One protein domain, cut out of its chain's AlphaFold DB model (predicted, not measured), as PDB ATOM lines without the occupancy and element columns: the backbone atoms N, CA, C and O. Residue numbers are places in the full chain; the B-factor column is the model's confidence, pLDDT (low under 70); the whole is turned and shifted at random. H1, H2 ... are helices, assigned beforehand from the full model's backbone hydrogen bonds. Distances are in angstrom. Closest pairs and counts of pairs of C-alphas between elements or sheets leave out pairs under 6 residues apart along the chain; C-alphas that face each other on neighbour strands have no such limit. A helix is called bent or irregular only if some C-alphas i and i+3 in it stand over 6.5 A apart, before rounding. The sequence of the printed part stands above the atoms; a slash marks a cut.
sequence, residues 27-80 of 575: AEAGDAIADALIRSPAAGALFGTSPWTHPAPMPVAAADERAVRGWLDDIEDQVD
ATOM      1  N   ALA A  27     -46.575 -17.820 -42.552       71.50
ATOM      2  CA  ALA A  27     -45.404 -16.982 -42.814       71.50
ATOM      3  C   ALA A  27     -44.109 -17.670 -42.355       71.50
ATOM      4  O   ALA A  27     -43.188 -17.812 -43.146       71.50
ATOM      5  N   GLU A  28     -44.081 -18.193 -41.125       76.06
ATOM      6  CA  GLU A  28     -42.920 -18.920 -40.589       76.06
ATOM      7  C   GLU A  28     -42.604 -20.190 -41.406       76.06
ATOM      8  O   GLU A  28     -41.439 -20.523 -41.605       76.06
ATOM      9  N   ALA A  29     -43.625 -20.890 -41.916       82.88
ATOM     10  CA  ALA A  29     -43.435 -22.027 -42.815       82.88
ATOM     11  C   ALA A  29     -42.880 -21.602 -44.184       82.88
ATOM     12  O   ALA A  29     -42.005 -22.276 -44.722       82.88
ATOM     13  N   GLY A  30     -43.362 -20.485 -44.736       80.94
ATOM     14  CA  GLY A  30     -42.845 -19.908 -45.977       80.94
ATOM     15  C   GLY A  30     -41.379 -19.495 -45.854       80.94
ATOM     16  O   GLY A  30     -40.575 -19.871 -46.705       80.94
ATOM     17  N   ASP A  31     -41.023 -18.814 -44.763       78.06
ATOM     18  CA  ASP A  31     -39.641 -18.431 -44.461       78.06
ATOM     19  C   ASP A  31     -38.746 -19.671 -44.331       78.06
ATOM     20  O   ASP A  31     -37.677 -19.731 -44.933       78.06
ATOM     21  N   ALA A  32     -39.214 -20.708 -43.628       80.94
ATOM     22  CA  ALA A  32     -38.480 -21.962 -43.490       80.94
ATOM     23  C   ALA A  32     -38.272 -22.686 -44.834       80.94
ATOM     24  O   ALA A  32     -37.208 -23.261 -45.061       80.94
ATOM     25  N   ILE A  33     -39.263 -22.658 -45.734       84.44
ATOM     26  CA  ILE A  33     -39.137 -23.218 -47.088       84.44
ATOM     27  C   ILE A  33     -38.124 -22.409 -47.904       84.44
ATOM     28  O   ILE A  33     -37.255 -22.999 -48.543       84.44
ATOM     29  N   ALA A  34     -38.205 -21.078 -47.871       79.38
ATOM     30  CA  ALA A  34     -37.272 -20.208 -48.581       79.38
ATOM     31  C   ALA A  34     -35.826 -20.413 -48.095       79.38
ATOM     32  O   ALA A  34     -34.922 -20.588 -48.913       79.38
ATOM     33  N   ASP A  35     -35.616 -20.485 -46.777       77.31
ATOM     34  CA  ASP A  35     -34.311 -20.791 -46.190       77.31
ATOM     35  C   ASP A  35     -33.818 -22.183 -46.610       77.31
ATOM     36  O   ASP A  35     -32.657 -22.326 -46.984       77.31
ATOM     37  N   ALA A  36     -34.682 -23.204 -46.616       78.50
ATOM     38  CA  ALA A  36     -34.304 -24.560 -47.020       78.50
ATOM     39  C   ALA A  36     -33.897 -24.663 -48.503       78.50
ATOM     40  O   ALA A  36     -33.015 -25.452 -48.843       78.50
ATOM     41  N   LEU A  37     -34.513 -23.863 -49.382       79.44
ATOM     42  CA  LEU A  37     -34.178 -23.821 -50.809       79.44
ATOM     43  C   LEU A  37     -32.811 -23.171 -51.072       79.44
ATOM     44  O   LEU A  37     -32.097 -23.597 -51.980       79.44
ATOM     45  N   ILE A  38     -32.437 -22.159 -50.286       77.50
ATOM     46  CA  ILE A  38     -31.215 -21.370 -50.506       77.50
ATOM     47  C   ILE A  38     -30.031 -21.921 -49.690       77.50
ATOM     48  O   ILE A  38     -28.908 -21.994 -50.191       77.50
ATOM     49  N   ARG A  39     -30.267 -22.382 -48.455       83.00
ATOM     50  CA  ARG A  39     -29.246 -22.859 -47.498       83.00
ATOM     51  C   ARG A  39     -29.085 -24.381 -47.517       83.00
ATOM     52  O   ARG A  39     -28.942 -25.017 -46.472       83.00
ATOM     53  N   SER A  40     -29.123 -24.992 -48.701       82.62
ATOM     54  CA  SER A  40     -28.889 -26.435 -48.814       82.62
ATOM     55  C   SER A  40     -27.464 -26.805 -48.356       82.62
ATOM     56  O   SER A  40     -26.550 -25.984 -48.480       82.62
ATOM     57  N   PRO A  41     -27.209 -28.044 -47.892       80.31
ATOM     58  CA  PRO A  41     -25.866 -28.474 -47.483       80.31
ATOM     59  C   PRO A  41     -24.782 -28.305 -48.565       80.31
ATOM     60  O   PRO A  41     -23.604 -28.188 -48.240       80.31
ATOM     61  N   ALA A  42     -25.170 -28.268 -49.846       82.25
ATOM     62  CA  ALA A  42     -24.265 -28.058 -50.976       82.25
ATOM     63  C   ALA A  42     -24.035 -26.572 -51.327       82.25
ATOM     64  O   ALA A  42     -23.111 -26.262 -52.079       82.25
ATOM     65  N   ALA A  43     -24.837 -25.641 -50.794       83.12
ATOM     66  CA  ALA A  43     -24.824 -24.232 -51.190       83.12
ATOM     67  C   ALA A  43     -23.467 -23.554 -50.936       83.12
ATOM     68  O   ALA A  43     -22.942 -22.873 -51.816       83.12
ATOM     69  N   GLY A  44     -22.857 -23.796 -49.772       80.94
ATOM     70  CA  GLY A  44     -21.537 -23.252 -49.438       80.94
ATOM     71  C   GLY A  44     -20.403 -23.797 -50.314       80.94
ATOM     72  O   GLY A  44     -19.439 -23.084 -50.578       80.94
ATOM     73  N   ALA A  45     -20.528 -25.036 -50.803       82.38
ATOM     74  CA  ALA A  45     -19.537 -25.660 -51.679       82.38
ATOM     75  C   ALA A  45     -19.651 -25.180 -53.137       82.38
ATOM     76  O   ALA A  45     -18.638 -25.056 -53.818       82.38
ATOM     77  N   LEU A  46     -20.871 -24.901 -53.612       83.94
ATOM     78  CA  LEU A  46     -21.133 -24.478 -54.993       83.94
ATOM     79  C   LEU A  46     -20.979 -22.968 -55.208       83.94
ATOM     80  O   LEU A  46     -20.528 -22.544 -56.267       83.94
ATOM     81  N   PHE A  47     -21.353 -22.161 -54.213       82.38
ATOM     82  CA  PHE A  47     -21.446 -20.701 -54.342       82.38
ATOM     83  C   PHE A  47     -20.540 -19.941 -53.361       82.38
ATOM     84  O   PHE A  47     -20.548 -18.712 -53.336       82.38
ATOM     85  N   GLY A  48     -19.754 -20.659 -52.552       81.88
ATOM     86  CA  GLY A  48     -18.924 -20.081 -51.498       81.88
ATOM     87  C   GLY A  48     -19.713 -19.699 -50.241       81.88
ATOM     88  O   GLY A  48     -20.939 -19.814 -50.169       81.88
ATOM     89  N   THR A  49     -18.998 -19.249 -49.210       76.75
ATOM     90  CA  THR A  49     -19.584 -18.816 -47.934       76.75
ATOM     91  C   THR A  49     -20.072 -17.371 -48.012       76.75
ATOM     92  O   THR A  49     -19.268 -16.447 -48.126       76.75
ATOM     93  N   SER A  50     -21.386 -17.177 -47.903       77.62
ATOM     94  CA  SER A  50     -22.058 -15.873 -47.855       77.62
ATOM     95  C   SER A  50     -23.182 -15.886 -46.806       77.62
ATOM     96  O   SER A  50     -23.599 -16.970 -46.386       77.62
ATOM     97  N   PRO A  51     -23.748 -14.727 -46.415       78.69
ATOM     98  CA  PRO A  51     -24.872 -14.681 -45.476       78.69
ATOM     99  C   PRO A  51     -26.108 -15.490 -45.912       78.69
ATOM    100  O   PRO A  51     -26.899 -15.921 -45.065       78.69
ATOM    101  N   TRP A  52     -26.264 -15.721 -47.221       76.94
ATOM    102  CA  TRP A  52     -27.395 -16.431 -47.827       76.94
ATOM    103  C   TRP A  52     -27.144 -17.931 -47.998       76.94
ATOM    104  O   TRP A  52     -28.086 -18.708 -47.947       76.94
ATOM    105  N   THR A  53     -25.886 -18.350 -48.152       80.88
ATOM    106  CA  THR A  53     -25.492 -19.759 -48.352       80.88
ATOM    107  C   THR A  53     -24.990 -20.426 -47.072       80.88
ATOM    108  O   THR A  53     -24.741 -21.631 -47.052       80.88
ATOM    109  N   HIS A  54     -24.840 -19.656 -45.988       81.31
ATOM    110  CA  HIS A  54     -24.450 -20.175 -44.684       81.31
ATOM    111  C   HIS A  54     -25.557 -21.072 -44.086       81.31
ATOM    112  O   HIS A  54     -26.734 -20.700 -44.160       81.31
ATOM    113  N   PRO A  55     -25.218 -22.207 -43.435       75.69
ATOM    114  CA  PRO A  55     -26.208 -23.142 -42.876       75.69
ATOM    115  C   PRO A  55     -27.109 -22.541 -41.788       75.69
ATOM    116  O   PRO A  55     -28.186 -23.060 -41.515       75.69
ATOM    117  N   ALA A  56     -26.661 -21.457 -41.154       77.94
ATOM    118  CA  ALA A  56     -27.422 -20.694 -40.169       77.94
ATOM    119  C   ALA A  56     -27.637 -19.246 -40.645       77.94
ATOM    120  O   ALA A  56     -26.755 -18.719 -41.334       77.94
ATOM    121  N   PRO A  57     -28.739 -18.579 -40.246       72.19
ATOM    122  CA  PRO A  57     -28.965 -17.166 -40.534       72.19
ATOM    123  C   PRO A  57     -27.786 -16.312 -40.063       72.19
ATOM    124  O   PRO A  57     -27.379 -16.390 -38.903       72.19
ATOM    125  N   MET A  58     -27.242 -15.493 -40.960       76.81
ATOM    126  CA  MET A  58     -26.178 -14.544 -40.643       76.81
ATOM    127  C   MET A  58     -26.653 -13.115 -40.901       76.81
ATOM    128  O   MET A  58     -27.370 -12.886 -41.879       76.81
ATOM    129  N   PRO A  59     -26.248 -12.144 -40.065       76.38
ATOM    130  CA  PRO A  59     -26.504 -10.742 -40.344       76.38
ATOM    131  C   PRO A  59     -25.786 -10.326 -41.633       76.38
ATOM    132  O   PRO A  59     -24.636 -10.692 -41.875       76.38
ATOM    133  N   VAL A  60     -26.486  -9.555 -42.457       80.56
ATOM    134  CA  VAL A  60     -25.965  -8.997 -43.707       80.56
ATOM    135  C   VAL A  60     -25.278  -7.666 -43.393       80.56
ATOM    136  O   VAL A  60     -25.752  -6.908 -42.545       80.56
ATOM    137  N   ALA A  61     -24.153  -7.368 -44.047       82.81
ATOM    138  CA  ALA A  61     -23.494  -6.077 -43.876       82.81
ATOM    139  C   ALA A  61     -24.396  -4.938 -44.388       82.81
ATOM    140  O   ALA A  61     -25.113  -5.092 -45.374       82.81
ATOM    141  N   ALA A  62     -24.323  -3.757 -43.768       77.06
ATOM    142  CA  ALA A  62     -25.206  -2.632 -44.097       77.06
ATOM    143  C   ALA A  62     -25.121  -2.160 -45.569       77.06
ATOM    144  O   ALA A  62     -26.057  -1.545 -46.083       77.06
ATOM    145  N   ALA A  63     -23.993  -2.408 -46.245       73.44
ATOM    146  CA  ALA A  63     -23.822  -2.114 -47.668       73.44
ATOM    147  C   ALA A  63     -24.606  -3.099 -48.554       73.44
ATOM    148  O   ALA A  63     -25.351  -2.670 -49.434       73.44
ATOM    149  N   ASP A  64     -24.501  -4.396 -48.264       77.94
ATOM    150  CA  ASP A  64     -25.209  -5.460 -48.982       77.94
ATOM    151  C   ASP A  64     -26.716  -5.406 -48.708       77.94
ATOM    152  O   ASP A  64     -27.531  -5.612 -49.604       77.94
ATOM    153  N   GLU A  65     -27.109  -5.030 -47.489       79.94
ATOM    154  CA  GLU A  65     -28.509  -4.832 -47.122       79.94
ATOM    155  C   GLU A  65     -29.183  -3.756 -47.992       79.94
ATOM    156  O   GLU A  65     -30.326  -3.926 -48.420       79.94
ATOM    157  N   ARG A  66     -28.478  -2.660 -48.307       77.31
ATOM    158  CA  ARG A  66     -28.989  -1.619 -49.215       77.31
ATOM    159  C   ARG A  66     -29.183  -2.138 -50.638       77.31
ATOM    160  O   ARG A  66     -30.222  -1.856 -51.229       77.31
ATOM    161  N   ALA A  67     -28.226  -2.906 -51.158       77.69
ATOM    162  CA  ALA A  67     -28.311  -3.485 -52.500       77.69
ATOM    163  C   ALA A  67     -29.479  -4.481 -52.620       77.69
ATOM    164  O   ALA A  67     -30.265  -4.411 -53.563       77.69
ATOM    165  N   VAL A  68     -29.648  -5.354 -51.621       82.12
ATOM    166  CA  VAL A  68     -30.736  -6.345 -51.587       82.12
ATOM    167  C   VAL A  68     -32.106  -5.677 -51.461       82.12
ATOM    168  O   VAL A  68     -33.059  -6.105 -52.106       82.12
ATOM    169  N   ARG A  69     -32.227  -4.610 -50.661       83.88
ATOM    170  CA  ARG A  69     -33.498  -3.891 -50.480       83.88
ATOM    171  C   ARG A  69     -34.027  -3.275 -51.775       83.88
ATOM    172  O   ARG A  69     -35.230  -3.353 -51.990       83.88
ATOM    173  N   GLY A  70     -33.158  -2.692 -52.604       83.81
ATOM    174  CA  GLY A  70     -33.553  -2.143 -53.907       83.81
ATOM    175  C   GLY A  70     -34.081  -3.233 -54.842       83.81
ATOM    176  O   GLY A  70     -35.188  -3.129 -55.350       83.81
ATOM    177  N   TRP A  71     -33.352  -4.344 -54.947       84.88
ATOM    178  CA  TRP A  71     -33.783  -5.496 -55.742       84.88
ATOM    179  C   TRP A  71     -35.113  -6.111 -55.260       84.88
ATOM    180  O   TRP A  71     -35.964  -6.466 -56.073       84.88
ATOM    181  N   LEU A  72     -35.330  -6.216 -53.942       84.75
ATOM    182  CA  LEU A  72     -36.608  -6.680 -53.379       84.75
ATOM    183  C   LEU A  72     -37.762  -5.729 -53.703       84.75
ATOM    184  O   LEU A  72     -38.877  -6.172 -53.976       84.75
ATOM    185  N   ASP A  73     -37.498  -4.426 -53.646       86.69
ATOM    186  CA  ASP A  73     -38.472  -3.407 -54.000       86.69
ATOM    187  C   ASP A  73     -38.885  -3.534 -55.474       86.69
ATOM    188  O   ASP A  73     -40.089  -3.531 -55.733       86.69
ATOM    189  N   ASP A  74     -37.928  -3.755 -56.381       85.69
ATOM    190  CA  ASP A  74     -38.175  -3.978 -57.811       85.69
ATOM    191  C   ASP A  74     -39.019  -5.238 -58.064       85.69
ATOM    192  O   ASP A  74     -39.959  -5.210 -58.857       85.69
ATOM    193  N   ILE A  75     -38.731  -6.348 -57.371       86.25
ATOM    194  CA  ILE A  75     -39.521  -7.587 -57.490       86.25
ATOM    195  C   ILE A  75     -40.964  -7.356 -57.058       86.25
ATOM    196  O   ILE A  75     -41.895  -7.790 -57.734       86.25
ATOM    197  N   GLU A  76     -41.170  -6.684 -55.931       84.19
ATOM    198  CA  GLU A  76     -42.523  -6.387 -55.481       84.19
ATOM    199  C   GLU A  76     -43.262  -5.446 -56.446       84.19
ATOM    200  O   GLU A  76     -44.478  -5.570 -56.561       84.19
ATOM    201  N   ASP A  77     -42.554  -4.543 -57.144       84.75
ATOM    202  CA  ASP A  77     -43.147  -3.623 -58.134       84.75
ATOM    203  C   ASP A  77     -43.573  -4.408 -59.379       84.75
ATOM    204  O   ASP A  77     -44.609  -4.123 -59.966       84.75
ATOM    205  N   GLN A  78     -42.820  -5.447 -59.744       86.06
ATOM    206  CA  GLN A  78     -43.166  -6.349 -60.845       86.06
ATOM    207  C   GLN A  78     -44.348  -7.270 -60.520       86.06
ATOM    208  O   GLN A  78     -45.120  -7.619 -61.410       86.06
ATOM    209  N   VAL A  79     -44.480  -7.703 -59.262       86.38
ATOM    210  CA  VAL A  79     -45.562  -8.601 -58.821       86.38
ATOM    211  C   VAL A  79     -46.879  -7.847 -58.602       86.38
ATOM    212  O   VAL A  79     -47.955  -8.433 -58.751       86.38
ATOM    213  N   ASP A  80     -46.812  -6.569 -58.225       83.44
ATOM    214  CA  ASP A  80     -47.971  -5.708 -57.993       83.44
ATOM    215  C   ASP A  80     -47.723  -4.304 -58.572       83.44
ATOM    216  O   ASP A  80     -47.283  -3.397 -57.865       83.44
TER     217      ASP A  80
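This is residues 27 to 80 of the 575 residues of the protein "Helicase" of Streptomyces griseus (UniProt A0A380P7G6). Two separate helices, H3 and H1, extend as arms from a loop-rich part that holds the short helix H2 and the long link of residues 48 to 61; the arms do not pack on each other, and the whole is open. Residues 27 to 34 of H1 and residues 69 to 80, of which 69 to 79 belong to H3, stick out from the rest. The printed part has 54 residues with three named helices in the order H1, H2, H3 and no named strand, and its class is all helix. It is loose, with a radius of gyration of the C-alphas of 12.7 A, and spans 34 by 28 by 19 A.

H3, residues 62 to 79, is the longest helix and touches no other helix. H1, residues 27 to 38, and H3 are apart. H2, residues 43 to 47, and H3 are apart too, though they follow each other in the chain. H1 and H2 meet only through their link, residues 39 to 42. In H1, H2 and H3, every pair of O of residue i and N of residue i+4 is within hydrogen-bond range. No helix is bent or irregular.

H3 has 18 residues, from Ala 62 to Val 79, and measures 25.8 A from first to last C-alpha; C-alpha 62 is at (-25.206, -2.632, -44.097) and C-alpha 79 at (-45.562, -8.601, -58.821). H1 has 12 residues, from Ala 27 to Ile 38, and measures 16.7 A; it begins with C-alpha 27 at (-45.404, -16.982, -42.814). H2 has 5 residues, from Ala 43 to Phe 47, and measures 5.8 A; its last C-alpha is at (-21.446, -20.701, -54.342).

The two C-alphas farthest apart are those of Ala 45 and Asp 80, at 35.3 A, while the first and last printed C-alphas, those of Ala 27 and Asp 80, are 19.1 A apart. Without the stretches that stand free, residues 27 to 34 and 69 to 80, the body has 34 residues and spans 27 by 16 by 12 A, with a radius of gyration of 9.9 A. The link from H1 to H2 is tight, with 4 residues. The link from H2 to H3 is long, with 14 residues, 48 to 61, whose C-alphas lie 5 to 14 A from the mean of all C-alphas. The printed part has no cut. The mean pLDDT of the printed part is 80.6, and no printed residue is under 70.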